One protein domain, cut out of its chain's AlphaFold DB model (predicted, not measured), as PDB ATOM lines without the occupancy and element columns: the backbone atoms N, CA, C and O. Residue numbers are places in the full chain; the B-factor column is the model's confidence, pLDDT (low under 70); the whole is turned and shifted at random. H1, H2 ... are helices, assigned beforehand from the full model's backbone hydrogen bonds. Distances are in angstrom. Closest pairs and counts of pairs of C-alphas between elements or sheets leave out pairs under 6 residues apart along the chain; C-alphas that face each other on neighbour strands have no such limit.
ATOM      1  N   SER A   4     241.814 236.101 101.854       65.50
ATOM      2  CA  SER A   4     240.892 236.581 102.886       65.50
ATOM      3  C   SER A   4     239.410 236.337 102.581       65.50
ATOM      4  O   SER A   4     238.613 236.227 103.508       65.50
ATOM      5  N   GLN A   5     239.023 236.223 101.308       63.62
ATOM      6  CA  GLN A   5     237.622 236.073 100.908       63.62
ATOM      7  C   GLN A   5     237.079 234.681 101.275       63.62
ATOM      8  O   GLN A   5     235.954 234.567 101.751       63.62
ATOM      9  N   GLY A   6     237.910 233.637 101.162       63.19
ATOM     10  CA  GLY A   6     237.523 232.263 101.511       63.19
ATOM     11  C   GLY A   6     237.356 232.027 103.015       63.19
ATOM     12  O   GLY A   6     236.496 231.252 103.424       63.19
ATOM     13  N   ILE A   7     238.127 232.726 103.858       67.19
ATOM     14  CA  ILE A   7     238.056 232.574 105.323       67.19
ATOM     15  C   ILE A   7     236.725 233.117 105.863       67.19
ATOM     16  O   ILE A   7     236.122 232.529 106.763       67.19
ATOM     17  N   ILE A   8     236.252 234.227 105.294       66.88
ATOM     18  CA  ILE A   8     235.011 234.887 105.713       66.88
ATOM     19  C   ILE A   8     233.795 234.032 105.325       66.88
ATOM     20  O   ILE A   8     232.884 233.862 106.135       66.88
ATOM     21  N   GLU A   9     233.804 233.428 104.133       64.81
ATOM     22  CA  GLU A   9     232.724 232.537 103.684       64.81
ATOM     23  C   GLU A   9     232.660 231.237 104.499       64.81
ATOM     24  O   GLU A   9     231.571 230.771 104.846       64.81
ATOM     25  N   PHE A  10     233.813 230.698 104.906       63.50
ATOM     26  CA  PHE A  10     233.871 229.517 105.767       63.50
ATOM     27  C   PHE A  10     233.309 229.794 107.170       63.50
ATOM     28  O   PHE A  10     232.592 228.965 107.734       63.50
ATOM     29  N   LEU A  11     233.579 230.975 107.739       63.66
ATOM     30  CA  LEU A  11     233.020 231.395 109.030       63.66
ATOM     31  C   LEU A  11     231.502 231.625 108.970       63.66
ATOM     32  O   LEU A  11     230.797 231.308 109.930       63.66
ATOM     33  N   ALA A  12     231.007 232.167 107.855       65.75
ATOM     34  CA  ALA A  12     229.591 232.465 107.659       65.75
ATOM     35  C   ALA A  12     228.733 231.198 107.477       65.75
ATOM     36  O   ALA A  12     227.616 231.148 107.990       65.75
ATOM     37  N   MET A  13     229.252 230.159 106.809       68.38
ATOM     38  CA  MET A  13     228.533 228.891 106.603       68.38
ATOM     39  C   MET A  13     228.654 227.895 107.766       68.38
ATOM     40  O   MET A  13     227.758 227.080 107.968       68.38
ATOM     41  N   SER A  14     229.740 227.939 108.543       72.19
ATOM     42  CA  SER A  14     230.049 226.908 109.553       72.19
ATOM     43  C   SER A  14     229.293 227.047 110.877       72.19
ATOM     44  O   SER A  14     229.414 226.183 111.744       72.19
ATOM     45  N   GLY A  15     228.554 228.141 111.091       70.56
ATOM     46  CA  GLY A  15     227.888 228.404 112.373       70.56
ATOM     47  C   GLY A  15     228.859 228.645 113.541       70.56
ATOM     48  O   GLY A  15     228.418 228.864 114.670       70.56
ATOM     49  N   LEU A  16     230.172 228.678 113.274       80.62
ATOM     50  CA  LEU A  16     231.240 228.874 114.256       80.62
ATOM     51  C   LEU A  16     231.070 230.184 115.036       80.62
ATOM     52  O   LEU A  16     231.402 230.254 116.217       80.62
ATOM     53  N   LEU A  17     230.489 231.204 114.396       80.50
ATOM     54  CA  LEU A  17     230.182 232.488 115.023       80.50
ATOM     55  C   LEU A  17     229.260 232.334 116.243       80.50
ATOM     56  O   LEU A  17     229.489 232.975 117.266       80.50
ATOM     57  N   HIS A  18     228.254 231.456 116.165       83.69
ATOM     58  CA  HIS A  18     227.335 231.209 117.279       83.69
ATOM     59  C   HIS A  18     228.047 230.492 118.426       83.69
ATOM     60  O   HIS A  18     227.851 230.838 119.587       83.69
ATOM     61  N   ILE A  19     228.920 229.537 118.101       86.25
ATOM     62  CA  ILE A  19     229.714 228.800 119.089       86.25
ATOM     63  C   ILE A  19     230.648 229.763 119.832       86.25
ATOM     64  O   ILE A  19     230.667 229.772 121.061       86.25
ATOM     65  N   LEU A  20     231.364 230.620 119.099       86.88
ATOM     66  CA  LEU A  20     232.216 231.667 119.670       86.88
ATOM     67  C   LEU A  20     231.413 232.638 120.544       86.88
ATOM     68  O   LEU A  20     231.833 232.936 121.659       86.88
ATOM     69  N   ALA A  21     230.245 233.087 120.080       88.56
ATOM     70  CA  ALA A  21     229.383 233.984 120.844       88.56
ATOM     71  C   ALA A  21     228.902 233.353 122.163       88.56
ATOM     72  O   ALA A  21     228.959 234.003 123.208       88.56
ATOM     73  N   ILE A  22     228.488 232.082 122.142       91.44
ATOM     74  CA  ILE A  22     228.091 231.339 123.349       91.44
ATOM     75  C   ILE A  22     229.279 231.194 124.302       91.44
ATOM     76  O   ILE A  22     229.133 231.389 125.507       91.44
ATOM     77  N   LEU A  23     230.465 230.888 123.779       91.94
ATOM     78  CA  LEU A  23     231.666 230.709 124.589       91.94
ATOM     79  C   LEU A  23     232.054 232.018 125.295       91.94
ATOM     80  O   LEU A  23     232.311 232.015 126.499       91.94
ATOM     81  N   VAL A  24     231.995 233.148 124.586       94.56
ATOM     82  CA  VAL A  24     232.189 234.482 125.176       94.56
ATOM     83  C   VAL A  24     231.121 234.779 126.232       94.56
ATOM     84  O   VAL A  24     231.459 235.237 127.324       94.56
ATOM     85  N   LEU A  25     229.849 234.472 125.958       95.38
ATOM     86  CA  LEU A  25     228.753 234.663 126.912       95.38
ATOM     87  C   LEU A  25     228.996 233.888 128.218       95.38
ATOM     88  O   LEU A  25     228.848 234.446 129.304       95.38
ATOM     89  N   LEU A  26     229.415 232.622 128.123       95.50
ATOM     90  CA  LEU A  26     229.723 231.787 129.287       95.50
ATOM     91  C   LEU A  26     230.858 232.379 130.127       95.50
ATOM     92  O   LEU A  26     230.750 232.430 131.353       95.50
ATOM     93  N   VAL A  27     231.915 232.879 129.483       96.00
ATOM     94  CA  VAL A  27     233.029 233.541 130.178       96.00
ATOM     95  C   VAL A  27     232.544 234.791 130.916       96.00
ATOM     96  O   VAL A  27     232.883 234.979 132.086       96.00
ATOM     97  N   VAL A  28     231.702 235.613 130.284       96.44
ATOM     98  CA  VAL A  28     231.124 236.807 130.922       96.44
ATOM     99  C   VAL A  28     230.277 236.426 132.138       96.44
ATOM    100  O   VAL A  28     230.428 237.045 133.192       96.44
ATOM    101  N   ILE A  29     229.442 235.387 132.042       95.50
ATOM    102  CA  ILE A  29     228.629 234.903 133.171       95.50
ATOM    103  C   ILE A  29     229.524 234.497 134.345       95.50
ATOM    104  O   ILE A  29     229.278 234.920 135.474       95.50
ATOM    105  N   VAL A  30     230.587 233.728 134.091       95.19
ATOM    106  CA  VAL A  30     231.534 233.308 135.137       95.19
ATOM    107  C   VAL A  30     232.186 234.521 135.801       95.19
ATOM    108  O   VAL A  30     232.230 234.590 137.029       95.19
ATOM    109  N   ILE A  31     232.633 235.507 135.019       95.44
ATOM    110  CA  ILE A  31     233.228 236.743 135.550       95.44
ATOM    111  C   ILE A  31     232.219 237.499 136.424       95.44
ATOM    112  O   ILE A  31     232.558 237.897 137.538       95.44
ATOM    113  N   VAL A  32     230.975 237.656 135.967       94.56
ATOM    114  CA  VAL A  32     229.915 238.320 136.740       94.56
ATOM    115  C   VAL A  32     229.639 237.573 138.043       94.56
ATOM    116  O   VAL A  32     229.522 238.215 139.084       94.56
ATOM    117  N   VAL A  33     229.595 236.239 138.026       93.81
ATOM    118  CA  VAL A  33     229.413 235.424 139.238       93.81
ATOM    119  C   VAL A  33     230.587 235.605 140.202       93.81
ATOM    120  O   VAL A  33     230.363 235.821 141.391       93.81
ATOM    121  N   VAL A  34     231.830 235.590 139.715       92.06
ATOM    122  CA  VAL A  34     233.021 235.826 140.550       92.06
ATOM    123  C   VAL A  34     232.994 237.231 141.157       92.06
ATOM    124  O   VAL A  34     233.246 237.380 142.353       92.06
ATOM    125  N   ILE A  35     232.630 238.254 140.380       90.06
ATOM    126  CA  ILE A  35     232.473 239.627 140.876       90.06
ATOM    127  C   ILE A  35     231.341 239.696 141.899       90.06
ATOM    128  O   ILE A  35     231.521 240.298 142.951       90.06
ATOM    129  N   ALA A  36     230.199 239.059 141.646       83.94
ATOM    130  CA  ALA A  36     229.074 239.029 142.573       83.94
ATOM    131  C   ALA A  36     229.452 238.343 143.893       83.94
ATOM    132  O   ALA A  36     229.113 238.861 144.956       83.94
ATOM    133  N   ILE A  37     230.208 237.242 143.853       85.38
ATOM    134  CA  ILE A  37     230.755 236.579 145.045       85.38
ATOM    135  C   ILE A  37     231.776 237.477 145.741       85.38
ATOM    136  O   ILE A  37     231.749 237.579 146.964       85.38
ATOM    137  N   TYR A  38     232.659 238.148 145.005       83.88
ATOM    138  CA  TYR A  38     233.668 239.038 145.577       83.88
ATOM    139  C   TYR A  38     233.031 240.263 146.245       83.88
ATOM    140  O   TYR A  38     233.364 240.600 147.382       83.88
ATOM    141  N   VAL A  39     232.056 240.890 145.584       78.12
ATOM    142  CA  VAL A  39     231.257 241.990 146.130       78.12
ATOM    143  C   VAL A  39     230.437 241.504 147.314       78.12
ATOM    144  O   VAL A  39     230.450 242.178 148.333       78.12
ATOM    145  N   SER A  40     229.810 240.326 147.241       67.81
ATOM    146  CA  SER A  40     229.073 239.732 148.366       67.81
ATOM    147  C   SER A  40     229.995 239.357 149.525       67.81
ATOM    148  O   SER A  40     229.616 239.494 150.679       67.81
ATOM    149  N   SER A  41     231.235 238.950 149.260       58.41
ATOM    150  CA  SER A  41     232.249 238.684 150.289       58.41
ATOM    151  C   SER A  41     232.741 239.983 150.929       58.41
ATOM    152  O   SER A  41     232.943 240.040 152.140       58.41
ATOM    153  N   LYS A  42     232.855 241.063 150.144       53.81
ATOM    154  CA  LYS A  42     233.141 242.416 150.641       53.81
ATOM    155  C   LYS A  42     231.940 243.018 151.389       53.81
ATOM    156  O   LYS A  42     232.129 243.734 152.371       53.81
ATOM    157  N   SER A  43     230.711 242.718 150.966       46.53
ATOM    158  CA  SER A  43     229.461 243.256 151.517       46.53
ATOM    159  C   SER A  43     228.830 242.374 152.589       46.53
ATOM    160  O   SER A  43     227.937 242.840 153.287       46.53
ATOM    161  N   SER A  44     229.312 241.148 152.814       45.72
ATOM    162  CA  SER A  44     228.920 240.334 153.971       45.72
ATOM    163  C   SER A  44     229.482 240.900 155.288       45.72
ATOM    164  O   SER A  44     229.165 240.393 156.363       45.72
ATOM    165  N   SER A  45     230.226 242.014 155.214       42.38
ATOM    166  CA  SER A  45     230.439 242.987 156.296       42.38
ATOM    167  C   SER A  45     229.295 244.018 156.416       42.38
ATOM    168  O   SER A  45     229.480 245.105 156.961       42.38
TER     169      SER A  45
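This is residues 4 to 45 of the 113 residues of an uncharacterized protein of Vibrio ichthyoenteri ATCC 700023 (UniProt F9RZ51). One long helix, H2, makes most of the length of the printed part, and a short helix, H1, is set crosswise at its beginning, the two meeting near their ends as an L with one long arm and one short arm. Nothing packs along the long arm. The printed part has 42 residues, with two named helices in the order H1, H2 and no named strand: all helix. It is extended, with a radius of gyration of the C-alphas of 17.6 A and spans of 56 by 16 by 6 A.

H2, residues 16 to 43, runs 40.0 A from C-alpha 16 at (231.240, 228.874, 114.256) to C-alpha 43 at (229.461, 243.256, 151.517). H1, residues 4 to 13, begins with C-alpha 4 at (240.892, 236.581, 102.886) and is 15.0 A long.

H1 and H2 are close but not clearly touching; their closest C-alphas, those of Leu 11 and Leu 17, are 6.7 A apart. Their lines are about perpendicular, at 75 degrees. In H2 every O i to N i+4 pair is within hydrogen-bond range; in H1, 5 of 6 are.

The C-alphas of Gln 5 and Ser 45, the two farthest apart, are 56.3 A apart. The printed part has no cut, and the link from H1 to H2 is tight. Mean pLDDT of the printed part is 77.8; residues 4 to 13 and 40 to 45 are under 70.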